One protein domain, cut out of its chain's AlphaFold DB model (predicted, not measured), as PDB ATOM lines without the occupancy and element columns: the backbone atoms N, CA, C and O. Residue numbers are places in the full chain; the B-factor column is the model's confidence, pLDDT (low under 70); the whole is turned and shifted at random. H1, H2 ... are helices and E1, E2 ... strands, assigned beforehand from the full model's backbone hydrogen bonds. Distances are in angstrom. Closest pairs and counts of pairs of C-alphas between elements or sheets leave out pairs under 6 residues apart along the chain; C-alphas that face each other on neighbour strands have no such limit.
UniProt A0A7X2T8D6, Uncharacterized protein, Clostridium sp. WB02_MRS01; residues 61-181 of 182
ATOM      1  N   GLU A  61     213.404 177.978 263.012       65.38
ATOM      2  CA  GLU A  61     213.666 179.414 262.852       65.38
ATOM      3  C   GLU A  61     212.748 180.090 261.829       65.38
ATOM      4  O   GLU A  61     212.217 181.167 262.099       65.38
ATOM      5  N   GLU A  62     212.512 179.462 260.677       66.44
ATOM      6  CA  GLU A  62     211.583 179.974 259.662       66.44
ATOM      7  C   GLU A  62     210.137 179.960 260.172       66.44
ATOM      8  O   GLU A  62     209.419 180.945 260.001       66.44
ATOM      9  N   LYS A  63     209.731 178.899 260.887       70.00
ATOM     10  CA  LYS A  63     208.406 178.816 261.531       70.00
ATOM     11  C   LYS A  63     208.211 179.930 262.572       70.00
ATOM     12  O   LYS A  63     207.135 180.520 262.643       70.00
ATOM     13  N   MET A  64     209.246 180.262 263.347       68.00
ATOM     14  CA  MET A  64     209.205 181.372 264.311       68.00
ATOM     15  C   MET A  64     209.149 182.743 263.634       68.00
ATOM     16  O   MET A  64     208.379 183.600 264.070       68.00
ATOM     17  N   LYS A  65     209.918 182.961 262.559       67.69
ATOM     18  CA  LYS A  65     209.860 184.214 261.787       67.69
ATOM     19  C   LYS A  65     208.465 184.460 261.222       67.69
ATOM     20  O   LYS A  65     207.934 185.550 261.402       67.69
ATOM     21  N   LEU A  66     207.824 183.426 260.670       68.38
ATOM     22  CA  LEU A  66     206.447 183.518 260.170       68.38
ATOM     23  C   LEU A  66     205.459 183.979 261.252       68.38
ATOM     24  O   LEU A  66     204.569 184.776 260.971       68.38
ATOM     25  N   LEU A  67     205.623 183.518 262.494       68.69
ATOM     26  CA  LEU A  67     204.757 183.910 263.610       68.69
ATOM     27  C   LEU A  67     205.056 185.318 264.151       68.69
ATOM     28  O   LEU A  67     204.143 185.981 264.642       68.69
ATOM     29  N   THR A  68     206.314 185.762 264.086       61.28
ATOM     30  CA  THR A  68     206.777 187.010 264.722       61.28
ATOM     31  C   THR A  68     206.633 188.225 263.806       61.28
ATOM     32  O   THR A  68     206.276 189.300 264.285       61.28
ATOM     33  N   ASP A  69     206.832 188.060 262.494       54.97
ATOM     34  CA  ASP A  69     206.794 189.163 261.518       54.97
ATOM     35  C   ASP A  69     205.377 189.679 261.216       54.97
ATOM     36  O   ASP A  69     205.202 190.595 260.416       54.97
ATOM     37  N   GLY A  70     204.345 189.151 261.884       50.47
ATOM     38  CA  GLY A  70     203.001 189.722 261.824       50.47
ATOM     39  C   GLY A  70     202.443 189.795 260.402       50.47
ATOM     40  O   GLY A  70     201.712 190.734 260.083       50.47
ATOM     41  N   ASN A  71     202.789 188.832 259.539       51.47
ATOM     42  CA  ASN A  71     202.282 188.804 258.175       51.47
ATOM     43  C   ASN A  71     200.752 188.701 258.212       51.47
ATOM     44  O   ASN A  71     200.178 187.669 258.562       51.47
ATOM     45  N   ALA A  72     200.091 189.787 257.801       52.38
ATOM     46  CA  ALA A  72     198.637 189.935 257.700       52.38
ATOM     47  C   ALA A  72     197.964 188.912 256.754       52.38
ATOM     48  O   ALA A  72     196.742 188.894 256.629       52.38
ATOM     49  N   ASN A  73     198.762 188.044 256.126       55.94
ATOM     50  CA  ASN A  73     198.368 187.047 255.140       55.94
ATOM     51  C   ASN A  73     198.347 185.611 255.696       55.94
ATOM     52  O   ASN A  73     198.103 184.671 254.944       55.94
ATOM     53  N   LEU A  74     198.554 185.397 257.000       67.25
ATOM     54  CA  LEU A  74     198.425 184.065 257.600       67.25
ATOM     55  C   LEU A  74     196.961 183.729 257.895       67.25
ATOM     56  O   LEU A  74     196.309 184.367 258.727       67.25
ATOM     57  N   LYS A  75     196.445 182.681 257.250       70.38
ATOM     58  CA  LYS A  75     195.123 182.136 257.559       70.38
ATOM     59  C   LYS A  75     195.256 181.046 258.617       70.38
ATOM     60  O   LYS A  75     195.905 180.030 258.393       70.38
ATOM     61  N   LEU A  76     194.598 181.257 259.755       73.00
ATOM     62  CA  LEU A  76     194.482 180.277 260.833       73.00
ATOM     63  C   LEU A  76     193.183 179.488 260.666       73.00
ATOM     64  O   LEU A  76     192.096 180.067 260.696       73.00
ATOM     65  N   ILE A  77     193.294 178.173 260.500       77.81
ATOM     66  CA  ILE A  77     192.146 177.264 260.470       77.81
ATOM     67  C   ILE A  77     192.196 176.405 261.727       77.81
ATOM     68  O   ILE A  77     193.125 175.622 261.908       77.81
ATOM     69  N   GLU A  78     191.201 176.567 262.597       80.69
ATOM     70  CA  GLU A  78     191.043 175.720 263.778       80.69
ATOM     71  C   GLU A  78     190.746 174.281 263.354       80.69
ATOM     72  O   GLU A  78     189.847 174.022 262.545       80.69
ATOM     73  N   LEU A  79     191.507 173.340 263.904       80.00
ATOM     74  CA  LEU A  79     191.317 171.922 263.666       80.00
ATOM     75  C   LEU A  79     190.555 171.307 264.834       80.00
ATOM     76  O   LEU A  79     190.838 171.560 266.003       80.00
ATOM     77  N   LYS A  80     189.593 170.442 264.514       74.19
ATOM     78  CA  LYS A  80     188.868 169.699 265.543       74.19
ATOM     79  C   LYS A  80     189.782 168.645 266.160       74.19
ATOM     80  O   LYS A  80     190.359 167.815 265.455       74.19
ATOM     81  N   THR A  81     189.855 168.649 267.484       62.97
ATOM     82  CA  THR A  81     190.513 167.616 268.283       62.97
ATOM     83  C   THR A  81     189.657 166.349 268.266       62.97
ATOM     84  O   THR A  81     188.683 166.209 268.998       62.97
ATOM     85  N   GLY A  82     189.972 165.449 267.336       66.06
ATOM     86  CA  GLY A  82     189.428 164.089 267.269       66.06
ATOM     87  C   GLY A  82     190.522 163.055 267.533       66.06
ATOM     88  O   GLY A  82     191.504 163.344 268.210       66.06
ATOM     89  N   ASP A  83     190.417 161.878 266.917       59.75
ATOM     90  CA  ASP A  83     191.347 160.758 267.153       59.75
ATOM     91  C   ASP A  83     192.796 161.019 266.702       59.75
ATOM     92  O   ASP A  83     193.713 160.306 267.100       59.75
ATOM     93  N   ARG A  84     193.022 162.036 265.861       69.25
ATOM     94  CA  ARG A  84     194.346 162.350 265.297       69.25
ATOM     95  C   ARG A  84     195.206 163.255 266.177       69.25
ATOM     96  O   ARG A  84     196.420 163.237 266.023       69.25
ATOM     97  N   TYR A  85     194.597 164.026 267.078       73.94
ATOM     98  CA  TYR A  85     195.286 165.063 267.850       73.94
ATOM     99  C   TYR A  85     195.038 164.860 269.345       73.94
ATOM    100  O   TYR A  85     193.948 165.129 269.855       73.94
ATOM    101  N   SER A  86     196.058 164.385 270.066       81.44
ATOM    102  CA  SER A  86     195.951 164.123 271.504       81.44
ATOM    103  C   SER A  86     196.184 165.394 272.316       81.44
ATOM    104  O   SER A  86     197.318 165.783 272.591       81.44
ATOM    105  N   LEU A  87     195.090 165.995 272.790       84.12
ATOM    106  CA  LEU A  87     195.140 167.120 273.731       84.12
ATOM    107  C   LEU A  87     195.957 166.804 274.988       84.12
ATOM    108  O   LEU A  87     196.604 167.684 275.547       84.12
ATOM    109  N   TYR A  88     195.911 165.556 275.460       85.81
ATOM    110  CA  TYR A  88     196.647 165.146 276.653       85.81
ATOM    111  C   TYR A  88     198.164 165.214 276.438       85.81
ATOM    112  O   TYR A  88     198.869 165.798 277.263       85.81
ATOM    113  N   GLU A  89     198.659 164.666 275.325       84.81
ATOM    114  CA  GLU A  89     200.091 164.703 275.014       84.81
ATOM    115  C   GLU A  89     200.561 166.130 274.735       84.81
ATOM    116  O   GLU A  89     201.578 166.544 275.287       84.81
ATOM    117  N   ALA A  90     199.781 166.920 273.991       85.12
ATOM    118  CA  ALA A  90     200.115 168.313 273.711       85.12
ATOM    119  C   ALA A  90     200.222 169.153 275.002       85.12
ATOM    120  O   ALA A  90     201.188 169.894 275.192       85.12
ATOM    121  N   ARG A  91     199.301 168.974 275.963       87.94
ATOM    122  CA  ARG A  91     199.361 169.634 277.285       87.94
ATOM    123  C   ARG A  91     200.593 169.214 278.077       87.94
ATOM    124  O   ARG A  91     201.247 170.044 278.705       87.94
ATOM    125  N   ARG A  92     200.915 167.920 278.053       87.38
ATOM    126  CA  ARG A  92     202.069 167.362 278.762       87.38
ATOM    127  C   ARG A  92     203.390 167.864 278.181       87.38
ATOM    128  O   ARG A  92     204.287 168.222 278.945       87.38
ATOM    129  N   GLN A  93     203.509 167.904 276.857       86.94
ATOM    130  CA  GLN A  93     204.673 168.461 276.170       86.94
ATOM    131  C   GLN A  93     204.813 169.954 276.462       86.94
ATOM    132  O   GLN A  93     205.891 170.394 276.853       86.94
ATOM    133  N   CYS A  94     203.707 170.698 276.401       87.06
ATOM    134  CA  CYS A  94     203.674 172.112 276.744       87.06
ATOM    135  C   CYS A  94     204.196 172.382 278.157       87.06
ATOM    136  O   CYS A  94     205.113 173.184 278.335       87.06
ATOM    137  N   PHE A  95     203.692 171.654 279.155       87.81
ATOM    138  CA  PHE A  95     204.166 171.785 280.529       87.81
ATOM    139  C   PHE A  95     205.667 171.477 280.658       87.81
ATOM    140  O   PHE A  95     206.397 172.196 281.345       87.81
ATOM    141  N   ARG A  96     206.149 170.426 279.979       88.19
ATOM    142  CA  ARG A  96     207.566 170.031 280.000       88.19
ATOM    143  C   ARG A  96     208.469 171.114 279.416       88.19
ATOM    144  O   ARG A  96     209.506 171.403 280.002       88.19
ATOM    145  N   GLU A  97     208.092 171.691 278.281       87.62
ATOM    146  CA  GLU A  97     208.888 172.736 277.638       87.62
ATOM    147  C   GLU A  97     208.862 174.039 278.441       87.62
ATOM    148  O   GLU A  97     209.913 174.638 278.652       87.62
ATOM    149  N   LEU A  98     207.711 174.431 278.999       86.25
ATOM    150  CA  LEU A  98     207.623 175.623 279.853       86.25
ATOM    151  C   LEU A  98     208.437 175.464 281.140       86.25
ATOM    152  O   LEU A  98     209.003 176.434 281.636       86.25
ATOM    153  N   SER A  99     208.562 174.236 281.654       86.12
ATOM    154  CA  SER A  99     209.393 173.935 282.829       86.12
ATOM    155  C   SER A  99     210.884 174.182 282.594       86.12
ATOM    156  O   SER A  99     211.633 174.336 283.557       86.12
ATOM    157  N   LYS A 100     211.333 174.241 281.334       86.38
ATOM    158  CA  LYS A 100     212.716 174.598 280.996       86.38
ATOM    159  C   LYS A 100     212.993 176.098 281.133       86.38
ATOM    160  O   LYS A 100     214.161 176.471 281.085       86.38
ATOM    161  N   ILE A 101     211.963 176.938 281.289       83.56
ATOM    162  CA  ILE A 101     212.065 178.398 281.425       83.56
ATOM    163  C   ILE A 101     211.909 178.761 282.913       83.56
ATOM    164  O   ILE A 101     210.783 178.825 283.413       83.56
ATOM    165  N   PRO A 102     213.008 179.004 283.656       80.62
ATOM    166  CA  PRO A 102     212.941 179.127 285.110       80.62
ATOM    167  C   PRO A 102     212.124 180.324 285.607       80.62
ATOM    168  O   PRO A 102     211.488 180.200 286.646       80.62
ATOM    169  N   VAL A 103     212.093 181.451 284.878       82.88
ATOM    170  CA  VAL A 103     211.326 182.661 285.263       82.88
ATOM    171  C   VAL A 103     209.831 182.387 285.423       82.88
ATOM    172  O   VAL A 103     209.185 182.979 286.287       82.88
ATOM    173  N   LEU A 104     209.288 181.449 284.643       81.25
ATOM    174  CA  LEU A 104     207.877 181.090 284.732       81.25
ATOM    175  C   LEU A 104     207.554 180.326 286.027       81.25
ATOM    176  O   LEU A 104     206.420 180.367 286.485       81.25
ATOM    177  N   GLU A 105     208.524 179.636 286.639       81.69
ATOM    178  CA  GLU A 105     208.328 178.834 287.862       81.69
ATOM    179  C   GLU A 105     207.094 177.907 287.803       81.69
ATOM    180  O   GLU A 105     206.379 177.705 288.789       81.69
ATOM    181  N   ILE A 106     206.836 177.320 286.630       81.88
ATOM    182  CA  ILE A 106     205.625 176.531 286.359       81.88
ATOM    183  C   ILE A 106     205.506 175.284 287.252       81.88
ATOM    184  O   ILE A 106     204.415 174.790 287.507       81.88
ATOM    185  N   THR A 107     206.616 174.773 287.780       80.00
ATOM    186  CA  THR A 107     206.602 173.646 288.721       80.00
ATOM    187  C   THR A 107     206.007 174.016 290.077       80.00
ATOM    188  O   THR A 107     205.529 173.134 290.785       80.00
ATOM    189  N   THR A 108     206.053 175.299 290.443       78.75
ATOM    190  CA  THR A 108     205.601 175.809 291.745       78.75
ATOM    191  C   THR A 108     204.251 176.511 291.632       78.75
ATOM    192  O   THR A 108     203.391 176.322 292.486       78.75
ATOM    193  N   TYR A 109     204.060 177.298 290.571       80.94
ATOM    194  CA  TYR A 109     202.888 178.162 290.380       80.94
ATOM    195  C   TYR A 109     202.157 177.910 289.060       80.94
ATOM    196  O   TYR A 109     201.346 178.732 288.627       80.94
ATOM    197  N   GLY A 110     202.502 176.823 288.374       77.81
ATOM    198  CA  GLY A 110     201.916 176.492 287.091       77.81
ATOM    199  C   GLY A 110     200.523 175.887 287.189       77.81
ATOM    200  O   GLY A 110     200.125 175.377 288.239       77.81
ATOM    201  N   PRO A 111     199.797 175.902 286.066       78.06
ATOM    202  CA  PRO A 111     198.465 175.334 285.967       78.06
ATOM    203  C   PRO A 111     198.507 173.805 286.044       78.06
ATOM    204  O   PRO A 111     199.479 173.155 285.635       78.06
ATOM    205  N   ILE A 112     197.400 173.201 286.472       82.81
ATOM    206  CA  ILE A 112     197.177 171.765 286.281       82.81
ATOM    207  C   ILE A 112     197.069 171.503 284.771       82.81
ATOM    208  O   ILE A 112     196.510 172.312 284.037       82.81
ATOM    209  N   LEU A 113     197.528 170.346 284.273       81.31
ATOM    210  CA  LEU A 113     197.494 170.021 282.832       81.31
ATOM    211  C   LEU A 113     196.133 170.286 282.161       81.31
ATOM    212  O   LEU A 113     196.088 170.662 280.996       81.31
ATOM    213  N   ARG A 114     195.021 170.088 282.880       78.81
ATOM    214  CA  ARG A 114     193.659 170.314 282.362       78.81
ATOM    215  C   ARG A 114     193.293 171.791 282.192       78.81
ATOM    216  O   ARG A 114     192.397 172.079 281.410       78.81
ATOM    217  N   GLU A 115     193.961 172.685 282.909       82.38
ATOM    218  CA  GLU A 115     193.767 174.139 282.858       82.38
ATOM    219  C   GLU A 115     194.562 174.784 281.715       82.38
ATOM    220  O   GLU A 115     194.324 175.938 281.370       82.38
ATOM    221  N   ILE A 116     195.487 174.034 281.104       86.06
ATOM    222  CA  ILE A 116     196.157 174.437 279.871       86.06
ATOM    223  C   ILE A 116     195.151 174.291 278.725       86.06
ATOM    224  O   ILE A 116     194.826 173.178 278.281       86.06
ATOM    225  N   ASP A 117     194.645 175.428 278.263       86.38
ATOM    226  CA  ASP A 117     193.725 175.507 277.139       86.38
ATOM    227  C   ASP A 117     194.525 175.675 275.849       86.38
ATOM    228  O   ASP A 117     195.117 176.726 275.618       86.38
ATOM    229  N   ILE A 118     194.597 174.616 275.041       87.94
ATOM    230  CA  ILE A 118     195.331 174.579 273.773       87.94
ATOM    231  C   ILE A 118     194.474 173.906 272.709       87.94
ATOM    232  O   ILE A 118     193.796 172.915 272.976       87.94
ATOM    233  N   THR A 119     194.542 174.433 271.491       86.50
ATOM    234  CA  THR A 119     193.785 173.947 270.335       86.50
ATOM    235  C   THR A 119     194.715 173.872 269.120       86.50
ATOM    236  O   THR A 119     195.590 174.736 268.984       86.50
ATOM    237  N   PRO A 120     194.596 172.847 268.258       85.69
ATOM    238  CA  PRO A 120     195.438 172.729 267.084       85.69
ATOM    239  C   PRO A 120     194.925 173.651 265.975       85.69
ATOM    240  O   PRO A 120     193.725 173.742 265.711       85.69
ATOM    241  N   TYR A 121     195.850 174.313 265.298       83.69
ATOM    242  CA  TYR A 121     195.595 175.201 264.175       83.69
ATOM    243  C   TYR A 121     196.480 174.812 262.997       83.69
ATOM    244  O   TYR A 121     197.662 174.503 263.157       83.69
ATOM    245  N   LEU A 122     195.906 174.886 261.802       81.88
ATOM    246  CA  LEU A 122     196.657 174.885 260.557       81.88
ATOM    247  C   LEU A 122     196.915 176.335 260.150       81.88
ATOM    248  O   LEU A 122     195.970 177.093 259.916       81.88
ATOM    249  N   LEU A 123     198.188 176.711 260.072       75.75
ATOM    250  CA  LEU A 123     198.624 177.939 259.427       75.75
ATOM    251  C   LEU A 123     198.810 177.667 257.955       75.75
ATOM    252  O   LEU A 123     199.512 176.730 257.584       75.75
ATOM    253  N   ILE A 124     198.208 178.520 257.143       74.06
ATOM    254  CA  ILE A 124     198.426 178.562 255.706       74.06
ATOM    255  C   ILE A 124     198.885 179.974 255.379       74.06
ATOM    256  O   ILE A 124     198.208 180.944 255.737       74.06
ATOM    257  N   ASP A 125     200.027 180.085 254.712       68.12
ATOM    258  CA  ASP A 125     200.432 181.346 254.110       68.12
ATOM    259  C   ASP A 125     199.555 181.623 252.882       68.12
ATOM    260  O   ASP A 125     199.458 180.801 251.969       68.12
ATOM    261  N   SER A 126     198.867 182.766 252.866       63.84
ATOM    262  CA  SER A 126     198.006 183.135 251.737       63.84
ATOM    263  C   SER A 126     198.807 183.509 250.488       63.84
ATOM    264  O   SER A 126     198.252 183.445 249.392       63.84
ATOM    265  N   GLU A 127     200.086 183.876 250.627       62.66
ATOM    266  CA  GLU A 127     200.974 184.144 249.486       62.66
ATOM    267  C   GLU A 127     201.543 182.849 248.898       62.66
ATOM    268  O   GLU A 127     201.655 182.715 247.678       62.66
ATOM    269  N   THR A 128     201.829 181.862 249.754       61.78
ATOM    270  CA  THR A 128     202.308 180.536 249.353       61.78
ATOM    271  C   THR A 128     201.477 179.413 249.991       61.78
ATOM    272  O   THR A 128     201.922 178.757 250.931       61.78
ATOM    273  N   PRO A 129     200.279 179.094 249.460       58.62
ATOM    274  CA  PRO A 129     199.396 178.075 250.045       58.62
ATOM    275  C   PRO A 129     199.961 176.644 249.995       58.62
ATOM    276  O   PRO A 129     199.370 175.724 250.557       58.62
ATOM    277  N   SER A 130     201.098 176.442 249.323       55.66
ATOM    278  CA  SER A 130     201.895 175.215 249.367       55.66
ATOM    279  C   SER A 130     202.676 175.043 250.676       55.66
ATOM    280  O   SER A 130     203.117 173.930 250.962       55.66
ATOM    281  N   SER A 131     202.841 176.102 251.475       60.44
ATOM    282  CA  SER A 131     203.430 176.035 252.808       60.44
ATOM    283  C   SER A 131     202.320 176.069 253.862       60.44
ATOM    284  O   SER A 131     201.530 177.009 253.968       60.44
ATOM    285  N   SER A 132     202.216 174.984 254.629       67.25
ATOM    286  CA  SER A 132     201.290 174.909 255.754       67.25
ATOM    287  C   SER A 132     201.991 174.336 256.976       67.25
ATOM    288  O   SER A 132     202.847 173.460 256.854       67.25
ATOM    289  N   ILE A 133     201.668 174.871 258.153       77.06
ATOM    290  CA  ILE A 133     202.296 174.494 259.421       77.06
ATOM    291  C   ILE A 133     201.201 174.148 260.420       77.06
ATOM    292  O   ILE A 133     200.258 174.913 260.613       77.06
ATOM    293  N   LEU A 134     201.348 173.010 261.092       82.25
ATOM    294  CA  LEU A 134     200.518 172.647 262.235       82.25
ATOM    295  C   LEU A 134     201.126 173.208 263.521       82.25
ATOM    296  O   LEU A 134     202.277 172.916 263.854       82.25
ATOM    297  N   ILE A 135     200.336 173.990 264.253       86.62
ATOM    298  CA  ILE A 135     200.702 174.507 265.572       86.62
ATOM    299  C   ILE A 135     199.609 174.193 266.586       86.62
ATOM    300  O   ILE A 135     198.438 174.069 266.239       86.62
ATOM    301  N   TRP A 136     199.968 174.194 267.860       87.19
ATOM    302  CA  TRP A 136     199.021 174.353 268.954       87.19
ATOM    303  C   TRP A 136     199.057 175.786 269.428       87.19
ATOM    304  O   TRP A 136     200.126 176.296 269.746       87.19
ATOM    305  N   LYS A 137     197.897 176.426 269.519       87.88
ATOM    306  CA  LYS A 137     197.778 177.756 270.107       87.88
ATOM    307  C   LYS A 137     196.851 177.691 271.300       87.88
ATOM    308  O   LYS A 137     195.832 177.001 271.272       87.88
ATOM    309  N   GLY A 138     197.209 178.411 272.349       86.69
ATOM    310  CA  GLY A 138     196.458 178.359 273.582       86.69
ATOM    311  C   GLY A 138     196.795 179.461 274.556       86.69
ATOM    312  O   GLY A 138     197.564 180.383 274.269       86.69
ATOM    313  N   SER A 139     196.202 179.343 275.735       87.56
ATOM    314  CA  SER A 139     196.529 180.191 276.863       87.56
ATOM    315  C   SER A 139     196.520 179.411 278.164       87.56
ATOM    316  O   SER A 139     195.830 178.403 278.309       87.56
ATOM    317  N   LEU A 140     197.298 179.900 279.116       89.25
ATOM    318  CA  LEU A 140     197.397 179.328 280.448       89.25
ATOM    319  C   LEU A 140     197.665 180.426 281.467       89.25
ATOM    320  O   LEU A 140     198.059 181.528 281.092       89.25
ATOM    321  N   THR A 141     197.453 180.131 282.743       85.44
ATOM    322  CA  THR A 141     197.669 181.095 283.826       85.44
ATOM    323  C   THR A 141     198.790 180.602 284.728       85.44
ATOM    324  O   THR A 141     198.773 179.445 285.141       85.44
ATOM    325  N   ILE A 142     199.762 181.466 285.012       85.44
ATOM    326  CA  ILE A 142     200.884 181.217 285.926       85.44
ATOM    327  C   ILE A 142     200.980 182.432 286.840       85.44
ATOM    328  O   ILE A 142     201.051 183.550 286.337       85.44
ATOM    329  N   LYS A 143     200.994 182.229 288.165       84.44
ATOM    330  CA  LYS A 143     201.063 183.332 289.153       84.44
ATOM    331  C   LYS A 143     200.032 184.445 288.887       84.44
ATOM    332  O   LYS A 143     200.376 185.621 288.886       84.44
ATOM    333  N   ASP A 144     198.793 184.063 288.582       81.56
ATOM    334  CA  ASP A 144     197.691 184.977 288.227       81.56
ATOM    335  C   ASP A 144     197.898 185.815 286.946       81.56
ATOM    336  O   ASP A 144     197.053 186.641 286.596       81.56
ATOM    337  N   ILE A 145     198.967 185.563 286.186       82.81
ATOM    338  CA  ILE A 145     199.231 186.181 284.886       82.81
ATOM    339  C   ILE A 145     198.828 185.200 283.786       82.81
ATOM    340  O   ILE A 145     199.235 184.035 283.774       82.81
ATOM    341  N   LYS A 146     198.022 185.673 282.834       85.50
ATOM    342  CA  LYS A 146     197.631 184.889 281.661       85.50
ATOM    343  C   LYS A 146     198.711 184.989 280.588       85.50
ATOM    344  O   LYS A 146     199.063 186.087 280.176       85.50
ATOM    345  N   TYR A 147     199.169 183.853 280.083       84.56
ATOM    346  CA  TYR A 147     200.133 183.748 278.992       84.56
ATOM    347  C   TYR A 147     199.463 183.186 277.743       84.56
ATOM    348  O   TYR A 147     198.656 182.257 277.825       84.56
ATOM    349  N   GLN A 148     199.810 183.737 276.585       86.88
ATOM    350  CA  GLN A 148     199.564 183.122 275.286       86.88
ATOM    351  C   GLN A 148     200.751 182.247 274.918       86.88
ATOM    352  O   GLN A 148     201.902 182.665 275.049       86.88
ATOM    353  N   ILE A 149     200.450 181.045 274.445       88.81
ATOM    354  CA  ILE A 149     201.446 180.052 274.064       88.81
ATOM    355  C   ILE A 149     201.157 179.517 272.670       88.81
ATOM    356  O   ILE A 149     200.005 179.264 272.305       88.81
ATOM    357  N   THR A 150     202.230 179.304 271.917       87.38
ATOM    358  CA  THR A 150     202.207 178.604 270.640       87.38
ATOM    359  C   THR A 150     203.254 177.504 270.658       87.38
ATOM    360  O   THR A 150     204.409 177.765 270.996       87.38
ATOM    361  N   LEU A 151     202.868 176.289 270.277       87.94
ATOM    362  CA  LEU A 151     203.756 175.138 270.169       87.94
ATOM    363  C   LEU A 151     203.741 174.566 268.760       87.94
ATOM    364  O   LEU A 151     202.727 174.611 268.067       87.94
ATOM    365  N   GLU A 152     204.861 173.994 268.358       84.94
ATOM    366  CA  GLU A 152     204.965 173.185 267.153       84.94
ATOM    367  C   GLU A 152     204.382 171.791 267.403       84.94
ATOM    368  O   GLU A 152     204.716 171.165 268.406       84.94
ATOM    369  N   GLU A 153     203.548 171.281 266.495       82.12
ATOM    370  CA  GLU A 153     202.959 169.944 266.673       82.12
ATOM    371  C   GLU A 153     203.995 168.810 266.540       82.12
ATOM    372  O   GLU A 153     204.016 167.877 267.332       82.12
ATOM    373  N   GLU A 154     204.910 168.884 265.571       75.69
ATOM    374  CA  GLU A 154     205.839 167.772 265.306       75.69
ATOM    375  C   GLU A 154     206.853 167.544 266.438       75.69
ATOM    376  O   GLU A 154     207.179 166.403 266.768       75.69
ATOM    377  N   SER A 155     207.372 168.624 267.030       74.44
ATOM    378  CA  SER A 155     208.423 168.552 268.052       74.44
ATOM    379  C   SER A 155     207.918 168.808 269.474       74.44
ATOM    380  O   SER A 155     208.615 168.490 270.444       74.44
ATOM    381  N   GLY A 156     206.734 169.409 269.614       76.12
ATOM    382  CA  GLY A 156     206.216 169.908 270.884       76.12
ATOM    383  C   GLY A 156     206.955 171.135 271.421       76.12
ATOM    384  O   GLY A 156     206.688 171.539 272.553       76.12
ATOM    385  N   LYS A 157     207.902 171.718 270.666       83.44
ATOM    386  CA  LYS A 157     208.679 172.888 271.099       83.44
ATOM    387  C   LYS A 157     207.812 174.136 271.144       83.44
ATOM    388  O   LYS A 157     206.919 174.327 270.320       83.44
ATOM    389  N   ILE A 158     208.105 175.009 272.102       84.38
ATOM    390  CA  ILE A 158     207.437 176.305 272.199       84.38
ATOM    391  C   ILE A 158     208.001 177.190 271.091       84.38
ATOM    392  O   ILE A 158     209.210 177.379 270.997       84.38
ATOM    393  N   LEU A 159     207.114 177.722 270.261       80.69
ATOM    394  CA  LEU A 159     207.440 178.699 269.224       80.69
ATOM    395  C   LEU A 159     207.247 180.129 269.727       80.69
ATOM    396  O   LEU A 159     207.882 181.053 269.228       80.69
ATOM    397  N   PHE A 160     206.349 180.319 270.696       82.50
ATOM    398  CA  PHE A 160     206.024 181.631 271.237       82.50
ATOM    399  C   PHE A 160     205.429 181.519 272.642       82.50
ATOM    400  O   PHE A 160     204.557 180.681 272.880       82.50
ATOM    401  N   VAL A 161     205.860 182.392 273.554       83.56
ATOM    402  CA  VAL A 161     205.248 182.585 274.874       83.56
ATOM    403  C   VAL A 161     205.274 184.067 275.227       83.56
ATOM    404  O   VAL A 161     206.337 184.682 275.229       83.56
ATOM    405  N   GLN A 162     204.111 184.651 275.517       83.00
ATOM    406  CA  GLN A 162     204.021 186.043 275.964       83.00
ATOM    407  C   GLN A 162     202.905 186.243 276.994       83.00
ATOM    408  O   GLN A 162     201.833 185.647 276.852       83.00
ATOM    409  N   PRO A 163     203.121 187.081 278.021       83.00
ATOM    410  CA  PRO A 163     202.055 187.532 278.909       83.00
ATOM    411  C   PRO A 163     201.010 188.358 278.144       83.00
ATOM    412  O   PRO A 163     201.317 189.110 277.219       83.00
ATOM    413  N   VAL A 164     199.747 188.222 278.537       79.75
ATOM    414  CA  VAL A 164     198.644 189.035 278.023       79.75
ATOM    415  C   VAL A 164     198.614 190.351 278.795       79.75
ATOM    416  O   VAL A 164     198.216 190.375 279.955       79.75
ATOM    417  N   GLY A 165     198.991 191.445 278.133       74.19
ATOM    418  CA  GLY A 165     198.914 192.800 278.687       74.19
ATOM    419  C   GLY A 165     200.277 193.476 278.767       74.19
ATOM    420  O   GLY A 165     200.620 194.252 277.878       74.19
ATOM    421  N   GLU A 166     201.037 193.197 279.825       69.62
ATOM    422  CA  GLU A 166     202.340 193.825 280.072       69.62
ATOM    423  C   GLU A 166     203.490 192.958 279.573       69.62
ATOM    424  O   GLU A 166     203.522 191.758 279.829       69.62
ATOM    425  N   LYS A 167     204.449 193.578 278.880       70.94
ATOM    426  CA  LYS A 167     205.692 192.915 278.487       70.94
ATOM    427  C   LYS A 167     206.542 192.625 279.717       70.94
ATOM    428  O   LYS A 167     206.766 193.507 280.540       70.94
ATOM    429  N   ASP A 168     207.056 191.405 279.792       73.88
ATOM    430  CA  ASP A 168     207.991 190.982 280.827       73.88
ATOM    431  C   ASP A 168     209.403 190.906 280.228       73.88
ATOM    432  O   ASP A 168     209.743 189.957 279.518       73.88
ATOM    433  N   GLU A 169     210.226 191.920 280.504       73.69
ATOM    434  CA  GLU A 169     211.612 192.012 280.015       73.69
ATOM    435  C   GLU A 169     212.480 190.836 280.502       73.69
ATOM    436  O   GLU A 169     213.413 190.403 279.818       73.69
ATOM    437  N   THR A 170     212.167 190.270 281.675       74.69
ATOM    438  CA  THR A 170     212.905 189.121 282.215       74.69
ATOM    439  C   THR A 170     212.569 187.837 281.467       74.69
ATOM    440  O   THR A 170     213.457 187.012 281.221       74.69
ATOM    441  N   LEU A 171     211.311 187.700 281.039       78.62
ATOM    442  CA  LEU A 171     210.882 186.625 280.160       78.62
ATOM    443  C   LEU A 171     211.507 186.770 278.771       78.62
ATOM    444  O   LEU A 171     212.016 185.779 278.261       78.62
ATOM    445  N   GLU A 172     211.524 187.971 278.183       78.06
ATOM    446  CA  GLU A 172     212.142 188.213 276.868       78.06
ATOM    447  C   GLU A 172     213.627 187.803 276.862       78.06
ATOM    448  O   GLU A 172     214.065 187.042 275.996       78.06
ATOM    449  N   MET A 173     214.390 188.191 277.888       75.19
ATOM    450  CA  MET A 173     215.806 187.819 278.001       75.19
ATOM    451  C   MET A 173     216.018 186.299 278.158       75.19
ATOM    452  O   MET A 173     216.957 185.730 277.594       75.19
ATOM    453  N   GLN A 174     215.170 185.610 278.931       73.81
ATOM    454  CA  GLN A 174     215.258 184.150 279.064       73.81
ATOM    455  C   GLN A 174     214.761 183.411 277.825       73.81
ATOM    456  O   GLN A 174     215.284 182.343 277.499       73.81
ATOM    457  N   TRP A 175     213.797 183.988 277.121       78.38
ATOM    458  CA  TRP A 175     213.284 183.474 275.868       78.38
ATOM    459  C   TRP A 175     214.378 183.444 274.800       78.38
ATOM    460  O   TRP A 175     214.630 182.393 274.216       78.38
ATOM    461  N   GLU A 176     215.138 184.532 274.638       74.62
ATOM    462  CA  GLU A 176     216.300 184.549 273.737       74.62
ATOM    463  C   GLU A 176     217.338 183.469 274.078       74.62
ATOM    464  O   GLU A 176     217.995 182.915 273.192       74.62
ATOM    465  N   LYS A 177     217.501 183.151 275.367       75.56
ATOM    466  CA  LYS A 177     218.403 182.087 275.817       75.56
ATOM    467  C   LYS A 177     217.861 180.695 275.478       75.56
ATOM    468  O   LYS A 177     218.650 179.845 275.071       75.56
ATOM    469  N   TYR A 178     216.554 180.473 275.626       73.12
ATOM    470  CA  TYR A 178     215.887 179.231 275.223       73.12
ATOM    471  C   TYR A 178     216.020 178.999 273.713       73.12
ATOM    472  O   TYR A 178     216.421 177.918 273.298       73.12
ATOM    473  N   LEU A 179     215.811 180.032 272.892       71.44
ATOM    474  CA  LEU A 179     215.944 179.929 271.434       71.44
ATOM    475  C   LEU A 179     217.350 179.518 270.975       71.44
ATOM    476  O   LEU A 179     217.492 178.822 269.974       71.44
ATOM    477  N   LYS A 180     218.393 179.908 271.719       73.88
ATOM    478  CA  LYS A 180     219.786 179.529 271.429       73.88
ATOM    479  C   LYS A 180     220.121 178.082 271.820       73.88
ATOM    480  O   LYS A 180     221.103 177.560 271.305       73.88
ATOM    481  N   ASN A 181     219.352 177.452 272.717       70.88
ATOM    482  CA  ASN A 181     219.514 176.054 273.154       70.88
ATOM    483  C   ASN A 181     218.150 175.414 273.541       70.88
ATOM    484  O   ASN A 181     217.873 175.261 274.736       70.88
TER     485      ASN A 181
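Overview. This is residues 61 to 181 of the 182 residues of an uncharacterized protein of Clostridium sp. WB02_MRS01 (UniProt A0A7X2T8D6). What shape appears first? One strongly twisted, curled sheet of antiparallel strands, E1, E2, E3, E4, E5 in order across it, has H2 lying across one face and H1 on its other side. H4 lies near edge strand E5, and tiny H3 grazes the sheet. What makes it up? The printed part has 121 residues, with four named helices and five named strands, in the order H1 E1 H2 H3 E2 E3 E4 E5 H4, a mixed class; it is compact, with a radius of gyration of the C-alphas of 14.4 A and spans of 42 by 33 by 27 A.

Arrangement. Where are the first helices? H1, residues 61 to 68, is on the sheet at a height of 6.8 A, over none of its strands; its closest C-alphas to E5, residues 158 to 163, are those of Met 64 and Leu 159, 5.9 A apart. H2, residues 87 to 98, runs across the strands, at 87 degrees on the local plane to E2, residues 117 to 125, their closest C-alphas being those of Arg 91 and Ile 118, 7.3 A apart. With H1 on the other face, this gives three layers, helices on both faces of a sheet. How do the strands pair? E1, residues 74 to 78, has N 75 and O 124 of E2 at 2.9 A. E2, E3, residues 132 to 142, E4, residues 145 to 152, and E5 form a meander, each the antiparallel neighbour of the one before, with N 121 and O 135 at 2.8 A, N 136 and O 151 at 2.8 A, and N 148 and O 162 at 2.8 A. And the other helices? H3, residues 106 to 109, only grazes the sheet, and H4, residues 169 to 180, is near E5 with 12 pairs of C-alphas within 10 A. Every O i to N i+4 pair is within hydrogen-bond range in H1, H2 and H4; H3 is too short for one.

Along the chain. Where does H1 begin? C-alpha 61 is at (213.666, 179.414, 262.852). Which elements are long? E3 measures 30.8 A, E2 24.7 A and H4 17.2 A, ending at C-alpha 180, (219.786, 179.529, 271.429).

Size, cuts and confidence. How far does it reach? The two C-alphas farthest apart, of Thr 108 and Glu 127, are 43.3 A apart. Is it continuous and sure? The printed part has no cut and no long link; 26 residues are under pLDDT 70, among them 64 to 74 and 125 to 132.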